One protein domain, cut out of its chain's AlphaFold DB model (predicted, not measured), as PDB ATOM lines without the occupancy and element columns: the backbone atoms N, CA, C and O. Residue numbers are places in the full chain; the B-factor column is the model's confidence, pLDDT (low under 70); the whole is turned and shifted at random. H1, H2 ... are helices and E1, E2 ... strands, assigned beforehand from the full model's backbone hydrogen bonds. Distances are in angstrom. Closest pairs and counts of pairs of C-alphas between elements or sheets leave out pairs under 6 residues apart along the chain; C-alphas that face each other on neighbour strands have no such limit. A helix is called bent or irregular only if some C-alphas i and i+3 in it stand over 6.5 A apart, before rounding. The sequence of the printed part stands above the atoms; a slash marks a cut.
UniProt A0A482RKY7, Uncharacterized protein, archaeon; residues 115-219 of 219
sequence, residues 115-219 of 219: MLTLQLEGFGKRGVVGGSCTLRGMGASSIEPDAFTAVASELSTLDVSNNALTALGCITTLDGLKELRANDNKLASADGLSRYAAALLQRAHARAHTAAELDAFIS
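AT A GLANCE: This is residues 115 to 219 of the 219 residues of an uncharacterized protein of archaeon (UniProt A0A482RKY7). The chain is wound in stacked turns, a short solenoid-like body with the small parallel strands E1, E2 and E3 side by side along one wall and mostly loops making the rest, and the long helix H2 runs off from it as an arm. The first part of H2 packs on the short helix H1, which lies in the last turn across from the strands, while residues 204 to 219 stick out and make much of the length. The printed part has 105 residues, with three named strands and two named helices in the order E1, E2, H1, E3, H2; the sheet runs E1, E2, E3, all parallel. The class is mixed, helices and strands, with under half of the residues in named elements. The whole is only just loose, close to compact, with a radius of gyration of the C-alphas of 15.6 A and spans of 56 by 32 by 18 A.

HOW THE PARTS SIT: Residues 117 to 118 form a short parallel pairing with residues 142 to 143. E1, residues 132 to 134, is an edge strand and the parallel neighbour of E2, residues 157 to 159, at 4 degrees; N 133 and O 157 are 2.9 A apart, within hydrogen-bond range, and so are N 159 and O 133 at 2.9 A. E2, H1, residues 169 to 173, and E3, residues 179 to 181, make a strand-helix-strand unit, two parallel neighbour strands with a helix between them along the chain, and its crossover is right-handed. E2 and the edge strand E3 are parallel at 2 degrees, with N 158 and O 179 within hydrogen-bond range at 2.9 A. H2, residues 191 to 218, touches H1 with residues 192 to 199 alone; their closest C-alphas, those of Thr 172 and Tyr 196, are 5.6 A apart. Neither H1 nor H2 is on the sheet, and E1 and E2 are both apart from H2. Every O i to N i+4 pair in H2 is within hydrogen-bond range; in H1 it is 0 of 1, and 0 of 2 for O i to N i+3.

IN THESE COORDINATES: E1 begins at C-alpha 132, (162.157, 195.273, 110.984); E1, E2 and E3 each span 6.7 A from first to last C-alpha. H1 spans 8.7 A and is only just irregular: C-alphas 169 and 172 are 6.8 A apart. H2 spans 40.8 A, from C-alpha 191 at (178.779, 187.406, 126.614) to C-alpha 218 at (162.517, 161.905, 99.297).

THE WHOLE: The two C-alphas farthest apart, those of Met 115 and Ser 219, are 56.5 A apart. Residues 204 to 219, of which 204 to 218 belong to H2, stand free; the body without them spans 32 by 31 by 18 A. The link from E1 to E2, 22 residues, is long, and that from H1 to E3, 5 residues, is tight. The printed part has no cut. Its mean pLDDT is 76.3, and residues 115 to 128, 189 to 192, 209, 211 to 214 and 216 to 219 are under 70.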
ATOM      1  N   MET A 115     166.218 204.642 134.362       44.16
ATOM      2  CA  MET A 115     166.189 203.270 133.894       44.16
ATOM      3  C   MET A 115     164.933 203.185 133.039       44.16
ATOM      4  O   MET A 115     163.843 202.877 133.519       44.16
ATOM      5  N   LEU A 116     165.060 203.597 131.780       50.97
ATOM      6  CA  LEU A 116     164.014 203.433 130.795       50.97
ATOM      7  C   LEU A 116     164.056 201.957 130.411       50.97
ATOM      8  O   LEU A 116     164.703 201.555 129.443       50.97
ATOM      9  N   THR A 117     163.449 201.136 131.259       50.56
ATOM     10  CA  THR A 117     163.163 199.747 130.945       50.56
ATOM     11  C   THR A 117     162.088 199.773 129.869       50.56
ATOM     12  O   THR A 117     160.971 200.237 130.104       50.56
ATOM     13  N   LEU A 118     162.439 199.360 128.653       56.03
ATOM     14  CA  LEU A 118     161.481 199.282 127.554       56.03
ATOM     15  C   LEU A 118     160.538 198.100 127.803       56.03
ATOM     16  O   LEU A 118     160.806 196.980 127.375       56.03
ATOM     17  N   GLN A 119     159.419 198.357 128.480       52.44
ATOM     18  CA  GLN A 119     158.271 197.457 128.456       52.44
ATOM     19  C   GLN A 119     157.552 197.637 127.118       52.44
ATOM     20  O   GLN A 119     156.735 198.538 126.927       52.44
ATOM     21  N   LEU A 120     157.889 196.774 126.162       54.03
ATOM     22  CA  LEU A 120     157.212 196.692 124.868       54.03
ATOM     23  C   LEU A 120     155.873 195.936 124.953       54.03
ATOM     24  O   LEU A 120     155.283 195.663 123.915       54.03
ATOM     25  N   GLU A 121     155.339 195.665 126.151       45.75
ATOM     26  CA  GLU A 121     154.052 194.966 126.344       45.75
ATOM     27  C   GLU A 121     152.877 195.626 125.588       45.75
ATOM     28  O   GLU A 121     151.882 194.975 125.282       45.75
ATOM     29  N   GLY A 122     153.002 196.906 125.207       41.50
ATOM     30  CA  GLY A 122     152.044 197.618 124.349       41.50
ATOM     31  C   GLY A 122     152.475 197.826 122.890       41.50
ATOM     32  O   GLY A 122     151.642 198.196 122.055       41.50
ATOM     33  N   PHE A 123     153.742 197.579 122.546       48.66
ATOM     34  CA  PHE A 123     154.216 197.540 121.161       48.66
ATOM     35  C   PHE A 123     153.840 196.186 120.557       48.66
ATOM     36  O   PHE A 123     154.683 195.384 120.169       48.66
ATOM     37  N   GLY A 124     152.536 195.933 120.431       50.78
ATOM     38  CA  GLY A 124     152.064 194.916 119.496       50.78
ATOM     39  C   GLY A 124     152.604 195.185 118.082       50.78
ATOM     40  O   GLY A 124     153.265 196.198 117.838       50.78
ATOM     41  N   LYS A 125     152.251 194.320 117.121       52.75
ATOM     42  CA  LYS A 125     152.683 194.319 115.699       52.75
ATOM     43  C   LYS A 125     152.828 195.686 114.995       52.75
ATOM     44  O   LYS A 125     153.519 195.792 113.995       52.75
ATOM     45  N   ARG A 126     152.217 196.752 115.521       50.81
ATOM     46  CA  ARG A 126     152.320 198.149 115.073       50.81
ATOM     47  C   ARG A 126     153.739 198.736 115.061       50.81
ATOM     48  O   ARG A 126     153.957 199.692 114.327       50.81
ATOM     49  N   GLY A 127     154.675 198.217 115.858       62.38
ATOM     50  CA  GLY A 127     156.076 198.677 115.858       62.38
ATOM     51  C   GLY A 127     156.985 197.952 114.861       62.38
ATOM     52  O   GLY A 127     158.101 198.404 114.616       62.38
ATOM     53  N   VAL A 128     156.519 196.836 114.297       66.44
ATOM     54  CA  VAL A 128     157.304 195.965 113.421       66.44
ATOM     55  C   VAL A 128     156.772 196.117 112.004       66.44
ATOM     56  O   VAL A 128     155.717 195.591 111.661       66.44
ATOM     57  N   VAL A 129     157.495 196.859 111.168       72.06
ATOM     58  CA  VAL A 129     157.130 197.045 109.759       72.06
ATOM     59  C   VAL A 129     157.997 196.109 108.930       72.06
ATOM     60  O   VAL A 129     159.216 196.261 108.880       72.06
ATOM     61  N   GLY A 130     157.376 195.101 108.312       80.69
ATOM     62  CA  GLY A 130     158.077 194.149 107.443       80.69
ATOM     63  C   GLY A 130     159.151 193.321 108.157       80.69
ATOM     64  O   GLY A 130     160.193 193.048 107.573       80.69
ATOM     65  N   GLY A 131     158.937 192.979 109.431       84.62
ATOM     66  CA  GLY A 131     159.911 192.232 110.237       84.62
ATOM     67  C   GLY A 131     161.097 193.065 110.735       84.62
ATOM     68  O   GLY A 131     161.973 192.533 111.412       84.62
ATOM     69  N   SER A 132     161.133 194.371 110.459       85.38
ATOM     70  CA  SER A 132     162.157 195.273 110.984       85.38
ATOM     71  C   SER A 132     161.622 196.092 112.160       85.38
ATOM     72  O   SER A 132     160.539 196.675 112.081       85.38
ATOM     73  N   CYS A 133     162.390 196.154 113.249       87.31
ATOM     74  CA  CYS A 133     162.143 197.030 114.393       87.31
ATOM     75  C   CYS A 133     163.374 197.905 114.650       87.31
ATOM     76  O   CYS A 133     164.497 197.406 114.736       87.31
ATOM     77  N   THR A 134     163.164 199.219 114.774       87.44
ATOM     78  CA  THR A 134     164.228 200.199 115.037       87.44
ATOM     79  C   THR A 134     163.928 200.969 116.320       87.44
ATOM     80  O   THR A 134     162.951 201.708 116.404       87.44
ATOM     81  N   LEU A 135     164.808 200.830 117.308       85.75
ATOM     82  CA  LEU A 135     164.761 201.456 118.632       85.75
ATOM     83  C   LEU A 135     165.999 202.337 118.867       85.75
ATOM     84  O   LEU A 135     166.521 202.434 119.977       85.75
ATOM     85  N   ARG A 136     166.514 202.963 117.805       87.56
ATOM     86  CA  ARG A 136     167.762 203.729 117.841       87.56
ATOM     87  C   ARG A 136     167.624 205.027 118.642       87.56
ATOM     88  O   ARG A 136     166.703 205.805 118.397       87.56
ATOM     89  N   GLY A 137     168.580 205.315 119.528       84.94
ATOM     90  CA  GLY A 137     168.659 206.625 120.194       84.94
ATOM     91  C   GLY A 137     167.598 206.873 121.267       84.94
ATOM     92  O   GLY A 137     167.332 208.030 121.595       84.94
ATOM     93  N   MET A 138     166.963 205.824 121.796       82.25
ATOM     94  CA  MET A 138     165.896 205.962 122.796       82.25
ATOM     95  C   MET A 138     166.421 206.098 124.231       82.25
ATOM     96  O   MET A 138     165.642 206.374 125.140       82.25
ATOM     97  N   GLY A 139     167.729 205.931 124.443       84.25
ATOM     98  CA  GLY A 139     168.335 205.976 125.773       84.25
ATOM     99  C   GLY A 139     167.953 204.774 126.637       84.25
ATOM    100  O   GLY A 139     167.990 204.866 127.860       84.25
ATOM    101  N   ALA A 140     167.573 203.657 126.013       82.25
ATOM    102  CA  ALA A 140     167.227 202.442 126.734       82.25
ATOM    103  C   ALA A 140     168.459 201.890 127.457       82.25
ATOM    104  O   ALA A 140     169.524 201.742 126.854       82.25
ATOM    105  N   SER A 141     168.316 201.592 128.746       84.75
ATOM    106  CA  SER A 141     169.376 200.995 129.569       84.75
ATOM    107  C   SER A 141     169.211 199.486 129.738       84.75
ATOM    108  O   SER A 141     170.189 198.784 129.975       84.75
ATOM    109  N   SER A 142     167.978 198.991 129.608       83.31
ATOM    110  CA  SER A 142     167.631 197.574 129.700       83.31
ATOM    111  C   SER A 142     166.467 197.252 128.767       83.31
ATOM    112  O   SER A 142     165.588 198.092 128.547       83.31
ATOM    113  N   ILE A 143     166.460 196.030 128.241       83.12
ATOM    114  CA  ILE A 143     165.338 195.458 127.499       83.12
ATOM    115  C   ILE A 143     164.878 194.224 128.265       83.12
ATOM    116  O   ILE A 143     165.694 193.359 128.586       83.12
ATOM    117  N   GLU A 144     163.580 194.153 128.549       83.38
ATOM    118  CA  GLU A 144     162.993 192.986 129.203       83.38
ATOM    119  C   GLU A 144     163.128 191.735 128.315       83.38
ATOM    120  O   GLU A 144     162.958 191.830 127.095       83.38
ATOM    121  N   PRO A 145     163.412 190.553 128.894       77.88
ATOM    122  CA  PRO A 145     163.559 189.298 128.150       77.88
ATOM    123  C   PRO A 145     162.325 188.964 127.303       77.88
ATOM    124  O   PRO A 145     162.463 188.435 126.198       77.88
ATOM    125  N   ASP A 146     161.145 189.366 127.775       80.19
ATOM    126  CA  ASP A 146     159.869 189.046 127.141       80.19
ATOM    127  C   ASP A 146     159.352 190.138 126.200       80.19
ATOM    128  O   ASP A 146     158.322 189.957 125.548       80.19
ATOM    129  N   ALA A 147     160.090 191.246 126.054       81.62
ATOM    130  CA  ALA A 147     159.667 192.422 125.293       81.62
ATOM    131  C   ALA A 147     159.342 192.119 123.818       81.62
ATOM    132  O   ALA A 147     158.562 192.834 123.194       81.62
ATOM    133  N   PHE A 148     159.925 191.057 123.256       82.19
ATOM    134  CA  PHE A 148     159.725 190.672 121.861       82.19
ATOM    135  C   PHE A 148     159.066 189.306 121.668       82.19
ATOM    136  O   PHE A 148     158.947 188.862 120.531       82.19
ATOM    137  N   THR A 149     158.606 188.638 122.728       81.44
ATOM    138  CA  THR A 149     158.007 187.289 122.633       81.44
ATOM    139  C   THR A 149     156.844 187.231 121.642       81.44
ATOM    140  O   THR A 149     156.769 186.314 120.828       81.44
ATOM    141  N   ALA A 150     155.995 188.261 121.617       82.00
ATOM    142  CA  ALA A 150     154.854 188.352 120.704       82.00
ATOM    143  C   ALA A 150     155.232 188.518 119.217       82.00
ATOM    144  O   ALA A 150     154.404 188.264 118.343       82.00
ATOM    145  N   VAL A 151     156.454 188.973 118.918       81.69
ATOM    146  CA  VAL A 151     156.940 189.246 117.551       81.69
ATOM    147  C   VAL A 151     158.192 188.441 117.195       81.69
ATOM    148  O   VAL A 151     158.756 188.626 116.121       81.69
ATOM    149  N   ALA A 152     158.616 187.521 118.064       83.50
ATOM    150  CA  ALA A 152     159.880 186.797 117.957       83.50
ATOM    151  C   ALA A 152     160.034 186.019 116.644       83.50
ATOM    152  O   ALA A 152     161.132 185.944 116.090       83.50
ATOM    153  N   SER A 153     158.933 185.465 116.132       82.44
ATOM    154  CA  SER A 153     158.910 184.698 114.882       82.44
ATOM    155  C   SER A 153     158.850 185.577 113.628       82.44
ATOM    156  O   SER A 153     159.258 185.137 112.557       82.44
ATOM    157  N   GLU A 154     158.346 186.809 113.742       84.62
ATOM    158  CA  GLU A 154     158.149 187.729 112.611       84.62
ATOM    159  C   GLU A 154     159.313 188.722 112.457       84.62
ATOM    160  O   GLU A 154     159.511 189.294 111.385       84.62
ATOM    161  N   LEU A 155     160.092 188.934 113.519       87.25
ATOM    162  CA  LEU A 155     161.174 189.907 113.555       87.25
ATOM    163  C   LEU A 155     162.437 189.367 112.868       87.25
ATOM    164  O   LEU A 155     163.119 188.498 113.403       87.25
ATOM    165  N   SER A 156     162.782 189.921 111.708       89.31
ATOM    166  CA  SER A 156     163.996 189.603 110.951       89.31
ATOM    167  C   SER A 156     165.163 190.537 111.255       89.31
ATOM    168  O   SER A 156     166.313 190.101 111.212       89.31
ATOM    169  N   THR A 157     164.889 191.807 111.557       89.00
ATOM    170  CA  THR A 157     165.919 192.835 111.755       89.00
ATOM    171  C   THR A 157     165.615 193.653 113.001       89.00
ATOM    172  O   THR A 157     164.528 194.217 113.125       89.00
ATOM    173  N   LEU A 158     166.586 193.762 113.906       89.38
ATOM    174  CA  LEU A 158     166.478 194.552 115.130       89.38
ATOM    175  C   LEU A 158     167.632 195.546 115.209       89.38
ATOM    176  O   LEU A 158     168.795 195.153 115.294       89.38
ATOM    177  N   ASP A 159     167.306 196.834 115.218       90.00
ATOM    178  CA  ASP A 159     168.273 197.910 115.413       90.00
ATOM    179  C   ASP A 159     168.048 198.589 116.767       90.00
ATOM    180  O   ASP A 159     167.083 199.326 116.962       90.00
ATOM    181  N   VAL A 160     168.954 198.335 117.706       89.94
ATOM    182  CA  VAL A 160     169.005 198.934 119.048       89.94
ATOM    183  C   VAL A 160     170.251 199.809 119.215       89.94
ATOM    184  O   VAL A 160     170.732 200.010 120.334       89.94
ATOM    185  N   SER A 161     170.797 200.336 118.115       89.56
ATOM    186  CA  SER A 161     172.001 201.169 118.145       89.56
ATOM    187  C   SER A 161     171.807 202.496 118.892       89.56
ATOM    188  O   SER A 161     170.685 202.979 119.070       89.56
ATOM    189  N   ASN A 162     172.903 203.123 119.322       91.00
ATOM    190  CA  ASN A 162     172.902 204.404 120.040       91.00
ATOM    191  C   ASN A 162     172.026 204.392 121.308       91.00
ATOM    192  O   ASN A 162     171.238 205.313 121.531       91.00
ATOM    193  N   ASN A 163     172.119 203.350 122.128       89.38
ATOM    194  CA  ASN A 163     171.418 203.279 123.410       89.38
ATOM    195  C   ASN A 163     172.424 203.149 124.566       89.38
ATOM    196  O   ASN A 163     173.628 203.327 124.402       89.38
ATOM    197  N   ALA A 164     171.935 202.915 125.780       89.88
ATOM    198  CA  ALA A 164     172.761 202.728 126.968       89.88
ATOM    199  C   ALA A 164     172.674 201.284 127.483       89.88
ATOM    200  O   ALA A 164     172.833 201.057 128.683       89.88
ATOM    201  N   LEU A 165     172.409 200.322 126.592       87.94
ATOM    202  CA  LEU A 165     172.195 198.928 126.967       87.94
ATOM    203  C   LEU A 165     173.474 198.339 127.545       87.94
ATOM    204  O   LEU A 165     174.542 198.462 126.943       87.94
ATOM    205  N   THR A 166     173.355 197.688 128.697       86.31
ATOM    206  CA  THR A 166     174.463 196.987 129.362       86.31
ATOM    207  C   THR A 166     174.488 195.495 129.046       86.31
ATOM    208  O   THR A 166     175.550 194.875 129.103       86.31
ATOM    209  N   ALA A 167     173.340 194.931 128.666       82.94
ATOM    210  CA  ALA A 167     173.171 193.531 128.310       82.94
ATOM    211  C   ALA A 167     172.114 193.352 127.209       82.94
ATOM    212  O   ALA A 167     171.224 194.182 127.035       82.94
ATOM    213  N   LEU A 168     172.212 192.228 126.494       81.19
ATOM    214  CA  LEU A 168     171.321 191.828 125.401       81.19
ATOM    215  C   LEU A 168     170.616 190.495 125.717       81.19
ATOM    216  O   LEU A 168     170.654 189.552 124.932       81.19
ATOM    217  N   GLY A 169     170.018 190.384 126.906       75.75
ATOM    218  CA  GLY A 169     169.446 189.120 127.392       75.75
ATOM    219  C   GLY A 169     168.249 188.604 126.581       75.75
ATOM    220  O   GLY A 169     168.060 187.401 126.475       75.75
ATOM    221  N   CYS A 170     167.477 189.501 125.968       74.44
ATOM    222  CA  CYS A 170     166.237 189.190 125.253       74.44
ATOM    223  C   CYS A 170     166.434 188.699 123.809       74.44
ATOM    224  O   CYS A 170     165.465 188.390 123.129       74.44
ATOM    225  N   ILE A 171     167.661 188.678 123.279       79.94
ATOM    226  CA  ILE A 171     167.877 188.364 121.854       79.94
ATOM    227  C   ILE A 171     167.831 186.856 121.603       79.94
ATOM    228  O   ILE A 171     167.486 186.405 120.513       79.94
ATOM    229  N   THR A 172     168.112 186.049 122.625       77.44
ATOM    230  CA  THR A 172     168.051 184.587 122.523       77.44
ATOM    231  C   THR A 172     166.638 184.062 122.283       77.44
ATOM    232  O   THR A 172     166.507 182.928 121.844       77.44
ATOM    233  N   THR A 173     165.589 184.852 122.530       80.31
ATOM    234  CA  THR A 173     164.192 184.465 122.274       80.31
ATOM    235  C   THR A 173     163.720 184.821 120.863       80.31
ATOM    236  O   THR A 173     162.640 184.405 120.458       80.31
ATOM    237  N   LEU A 174     164.518 185.557 120.081       84.88
ATOM    238  CA  LEU A 174     164.159 186.002 118.734       84.88
ATOM    239  C   LEU A 174     164.536 184.948 117.684       84.88
ATOM    240  O   LEU A 174     165.649 184.930 117.156       84.88
ATOM    241  N   ASP A 175     163.605 184.047 117.386       81.25
ATOM    242  CA  ASP A 175     163.815 182.915 116.468       81.25
ATOM    243  C   ASP A 175     163.906 183.314 114.991       81.25
ATOM    244  O   ASP A 175     164.576 182.641 114.200       81.25
ATOM    245  N   GLY A 176     163.251 184.413 114.614       82.50
ATOM    246  CA  GLY A 176     163.244 184.942 113.251       82.50
ATOM    247  C   GLY A 176     164.418 185.864 112.914       82.50
ATOM    248  O   GLY A 176     164.587 186.213 111.742       82.50
ATOM    249  N   LEU A 177     165.228 186.260 113.905       86.88
ATOM    250  CA  LEU A 177     166.178 187.359 113.750       86.88
ATOM    251  C   LEU A 177     167.380 186.959 112.893       86.88
ATOM    252  O   LEU A 177     168.147 186.065 113.248       86.88
ATOM    253  N   LYS A 178     167.552 187.664 111.776       86.94
ATOM    254  CA  LYS A 178     168.654 187.507 110.819       86.94
ATOM    255  C   LYS A 178     169.722 188.579 110.993       86.94
ATOM    256  O   LYS A 178     170.893 188.321 110.746       86.94
ATOM    257  N   GLU A 179     169.314 189.780 111.393       87.75
ATOM    258  CA  GLU A 179     170.203 190.926 111.532       87.75
ATOM    259  C   GLU A 179     169.967 191.641 112.864       87.75
ATOM    260  O   GLU A 179     168.845 192.027 113.198       87.75
ATOM    261  N   LEU A 180     171.052 191.855 113.607       88.69
ATOM    262  CA  LEU A 180     171.069 192.610 114.851       88.69
ATOM    263  C   LEU A 180     172.075 193.754 114.738       88.69
ATOM    264  O   LEU A 180     173.261 193.524 114.500       88.69
ATOM    265  N   ARG A 181     171.626 194.984 114.991       90.12
ATOM    266  CA  ARG A 181     172.491 196.162 115.112       90.12
ATOM    267  C   ARG A 181     172.449 196.667 116.545       90.12
ATOM    268  O   ARG A 181     171.433 197.184 116.995       90.12
ATOM    269  N   ALA A 182     173.562 196.526 117.259       88.69
ATOM    270  CA  ALA A 182     173.690 196.934 118.661       88.69
ATOM    271  C   ALA A 182     174.869 197.896 118.905       88.69
ATOM    272  O   ALA A 182     175.351 198.015 120.029       88.69
ATOM    273  N   ASN A 183     175.316 198.595 117.858       89.25
ATOM    274  CA  ASN A 183     176.431 199.544 117.919       89.25
ATOM    275  C   ASN A 183     176.145 200.702 118.887       89.25
ATOM    276  O   ASN A 183     174.984 201.041 119.117       89.25
ATOM    277  N   ASP A 184     177.196 201.324 119.422       89.06
ATOM    278  CA  ASP A 184     177.081 202.498 120.300       89.06
ATOM    279  C   ASP A 184     176.182 202.244 121.528       89.06
ATOM    280  O   ASP A 184     175.273 203.012 121.838       89.06
ATOM    281  N   ASN A 185     176.434 201.121 122.209       89.50
ATOM    282  CA  ASN A 185     175.840 200.748 123.493       89.50
ATOM    283  C   ASN A 185     176.918 200.604 124.578       89.50
ATOM    284  O   ASN A 185     178.115 200.665 124.301       89.50
ATOM    285  N   LYS A 186     176.501 200.382 125.829       89.38
ATOM    286  CA  LYS A 186     177.391 200.190 126.989       89.38
ATOM    287  C   LYS A 186     177.525 198.716 127.372       89.38
ATOM    288  O   LYS A 186     177.546 198.386 128.557       89.38
ATOM    289  N   LEU A 187     177.567 197.830 126.376       83.94
ATOM    290  CA  LEU A 187     177.633 196.388 126.596       83.94
ATOM    291  C   LEU A 187     178.943 196.060 127.317       83.94
ATOM    292  O   LEU A 187     180.017 196.116 126.726       83.94
ATOM    293  N   ALA A 188     178.844 195.767 128.614       75.19
ATOM    294  CA  ALA A 188     180.008 195.559 129.474       75.19
ATOM    295  C   ALA A 188     180.732 194.241 129.163       75.19
ATOM    296  O   ALA A 188     181.900 194.080 129.501       75.19
ATOM    297  N   SER A 189     180.038 193.303 128.513       69.44
ATOM    298  CA  SER A 189     180.588 192.027 128.083       69.44
ATOM    299  C   SER A 189     180.017 191.617 126.728       69.44
ATOM    300  O   SER A 189     178.825 191.793 126.453       69.44
ATOM    301  N   ALA A 190     180.868 191.005 125.903       68.31
ATOM    302  CA  ALA A 190     180.458 190.325 124.680       68.31
ATOM    303  C   ALA A 190     179.666 189.032 124.962       68.31
ATOM    304  O   ALA A 190     179.156 188.431 124.021       68.31
ATOM    305  N   ASP A 191     179.506 188.622 126.226       69.19
ATOM    306  CA  ASP A 191     178.779 187.406 126.614       69.19
ATOM    307  C   ASP A 191     177.339 187.363 126.090       69.19
ATOM    308  O   ASP A 191     176.824 186.300 125.746       69.19
ATOM    309  N   GLY A 192     176.673 188.517 125.993       66.69
ATOM    310  CA  GLY A 192     175.338 188.591 125.393       66.69
ATOM    311  C   GLY A 192     175.350 188.265 123.895       66.69
ATOM    312  O   GLY A 192     174.468 187.565 123.402       66.69
ATOM    313  N   LEU A 193     176.380 188.723 123.180       70.56
ATOM    314  CA  LEU A 193     176.556 188.482 121.747       70.56
ATOM    315  C   LEU A 193     177.056 187.060 121.466       70.56
ATOM    316  O   LEU A 193     176.592 186.434 120.518       70.56
ATOM    317  N   SER A 194     177.954 186.523 122.295       75.25
ATOM    318  CA  SER A 194     178.472 185.160 122.143       75.25
ATOM    319  C   SER A 194     177.383 184.113 122.382       75.25
ATOM    320  O   SER A 194     177.285 183.152 121.622       75.25
ATOM    321  N   ARG A 195     176.494 184.332 123.360       73.19
ATOM    322  CA  ARG A 195     175.301 183.493 123.574       73.19
ATOM    323  C   ARG A 195     174.332 183.554 122.400       73.19
ATOM    324  O   ARG A 195     173.807 182.518 122.002       73.19
ATOM    325  N   TYR A 196     174.120 184.737 121.824       74.44
ATOM    326  CA  TYR A 196     173.296 184.879 120.624       74.44
ATOM    327  C   TYR A 196     173.909 184.149 119.420       74.44
ATOM    328  O   TYR A 196     173.213 183.391 118.748       74.44
ATOM    329  N   ALA A 197     175.215 184.297 119.191       74.44
ATOM    330  CA  ALA A 197     175.925 183.591 118.127       74.44
ATOM    331  C   ALA A 197     175.872 182.064 118.315       74.44
ATOM    332  O   ALA A 197     175.595 181.338 117.362       74.44
ATOM    333  N   ALA A 198     176.063 181.574 119.542       77.81
ATOM    334  CA  ALA A 198     175.937 180.154 119.863       77.81
ATOM    335  C   ALA A 198     174.512 179.633 119.612       77.81
ATOM    336  O   ALA A 198     174.346 178.581 118.998       77.81
ATOM    337  N   ALA A 199     173.483 180.383 120.019       75.19
ATOM    338  CA  ALA A 199     172.088 180.025 119.772       75.19
ATOM    339  C   ALA A 199     171.754 180.005 118.270       75.19
ATOM    340  O   ALA A 199     171.104 179.075 117.794       75.19
ATOM    341  N   LEU A 200     172.237 180.987 117.500       75.88
ATOM    342  CA  LEU A 200     172.100 181.013 116.042       75.88
ATOM    343  C   LEU A 200     172.766 179.805 115.381       75.88
ATOM    344  O   LEU A 200     172.159 179.175 114.517       75.88
ATOM    345  N   LEU A 201     173.988 179.463 115.793       76.94
ATOM    346  CA  LEU A 201     174.721 178.315 115.259       76.94
ATOM    347  C   LEU A 201     174.018 176.994 115.584       76.94
ATOM    348  O   LEU A 201     173.839 176.171 114.690       76.94
ATOM    349  N   GLN A 202     173.553 176.805 116.822       79.81
ATOM    350  CA  GLN A 202     172.775 175.619 117.189       79.81
ATOM    351  C   GLN A 202     171.488 175.501 116.367       79.81
ATOM    352  O   GLN A 202     171.132 174.410 115.931       79.81
ATOM    353  N   ARG A 203     170.813 176.620 116.090       73.00
ATOM    354  CA  ARG A 203     169.613 176.642 115.239       73.00
ATOM    355  C   ARG A 203     169.924 176.340 113.782       73.00
ATOM    356  O   ARG A 203     169.171 175.604 113.147       73.00
ATOM    357  N   ALA A 204     171.011 176.889 113.246       71.56
ATOM    358  CA  ALA A 204     171.470 176.572 111.899       71.56
ATOM    359  C   ALA A 204     171.769 175.071 111.771       71.56
ATOM    360  O   ALA A 204     171.343 174.441 110.808       71.56
ATOM    361  N   HIS A 205     172.402 174.487 112.792       76.44
ATOM    362  CA  HIS A 205     172.679 173.057 112.859       76.44
ATOM    363  C   HIS A 205     171.395 172.215 112.945       76.44
ATOM    364  O   HIS A 205     171.237 171.252 112.201       76.44
ATOM    365  N   ALA A 206     170.434 172.603 113.790       72.06
ATOM    366  CA  ALA A 206     169.144 171.918 113.899       72.06
ATOM    367  C   ALA A 206     168.358 171.941 112.575       72.06
ATOM    368  O   ALA A 206     167.812 170.920 112.167       72.06
ATOM    369  N   ARG A 207     168.357 173.075 111.859       73.25
ATOM    370  CA  ARG A 207     167.725 173.190 110.531       73.25
ATOM    371  C   ARG A 207     168.425 172.353 109.462       73.25
ATOM    372  O   ARG A 207     167.755 171.820 108.582       73.25
ATOM    373  N   ALA A 208     169.751 172.238 109.525       73.44
ATOM    374  CA  ALA A 208     170.504 171.394 108.602       73.44
ATOM    375  C   ALA A 208     170.146 169.911 108.784       73.44
ATOM    376  O   ALA A 208     169.966 169.204 107.797       73.44
ATOM    377  N   HIS A 209     169.955 169.460 110.027       69.19
ATOM    378  CA  HIS A 209     169.515 168.092 110.303       69.19
ATOM    379  C   HIS A 209     168.104 167.802 109.790       69.19
ATOM    380  O   HIS A 209     167.908 166.783 109.136       69.19
ATOM    381  N   THR A 210     167.140 168.701 110.000       71.81
ATOM    382  CA  THR A 210     165.777 168.476 109.489       71.81
ATOM    383  C   THR A 210     165.720 168.490 107.963       71.81
ATOM    384  O   THR A 210     164.906 167.789 107.377       71.81
ATOM    385  N   ALA A 211     166.580 169.280 107.305       68.56
ATOM    386  CA  ALA A 211     166.702 169.262 105.849       68.56
ATOM    387  C   ALA A 211     167.316 167.947 105.345       68.56
ATOM    388  O   ALA A 211     166.810 167.380 104.385       68.56
ATOM    389  N   ALA A 212     168.355 167.441 106.017       69.00
ATOM    390  CA  ALA A 212     168.992 166.172 105.669       69.00
ATOM    391  C   ALA A 212     168.058 164.964 105.864       69.00
ATOM    392  O   ALA A 212     168.066 164.046 105.049       69.00
ATOM    393  N   GLU A 213     167.223 164.967 106.906       67.62
ATOM    394  CA  GLU A 213     166.199 163.931 107.109       67.62
ATOM    395  C   GLU A 213     165.093 163.983 106.046       67.62
ATOM    396  O   GLU A 213     164.630 162.939 105.596       67.62
ATOM    397  N   LEU A 214     164.693 165.180 105.604       62.78
ATOM    398  CA  LEU A 214     163.748 165.352 104.496       62.78
ATOM    399  C   LEU A 214     164.330 164.864 103.164       62.78
ATOM    400  O   LEU A 214     163.623 164.212 102.401       62.78
ATOM    401  N   ASP A 215     165.608 165.136 102.905       72.38
ATOM    402  CA  ASP A 215     166.304 164.685 101.693       72.38
ATOM    403  C   ASP A 215     166.441 163.151 101.668       72.38
ATOM    404  O   ASP A 215     166.174 162.510 100.655       72.38
ATOM    405  N   ALA A 216     166.730 162.540 102.823       65.38
ATOM    406  CA  ALA A 216     166.767 161.087 102.988       65.38
ATOM    407  C   ALA A 216     165.390 160.406 102.868       65.38
ATOM    408  O   ALA A 216     165.332 159.205 102.625       65.38
ATOM    409  N   PHE A 217     164.288 161.139 103.060       64.06
ATOM    410  CA  PHE A 217     162.927 160.611 102.916       64.06
ATOM    411  C   PHE A 217     162.387 160.732 101.481       64.06
ATOM    412  O   PHE A 217     161.458 160.019 101.108       64.06
ATOM    413  N   ILE A 218     162.929 161.663 100.690       69.62
ATOM    414  CA  ILE A 218     162.517 161.905  99.297       69.62
ATOM    415  C   ILE A 218     163.336 161.054  98.307       69.62
ATOM    416  O   ILE A 218     162.875 160.830  97.185       69.62
ATOM    417  N   SER A 219     164.515 160.571  98.713       61.38
ATOM    418  CA  SER A 219     165.406 159.737  97.896       61.38
ATOM    419  C   SER A 219     165.171 158.237  98.052       61.38
ATOM    420  O   SER A 219     165.527 157.533  97.078       61.38
TER     421      SER A 219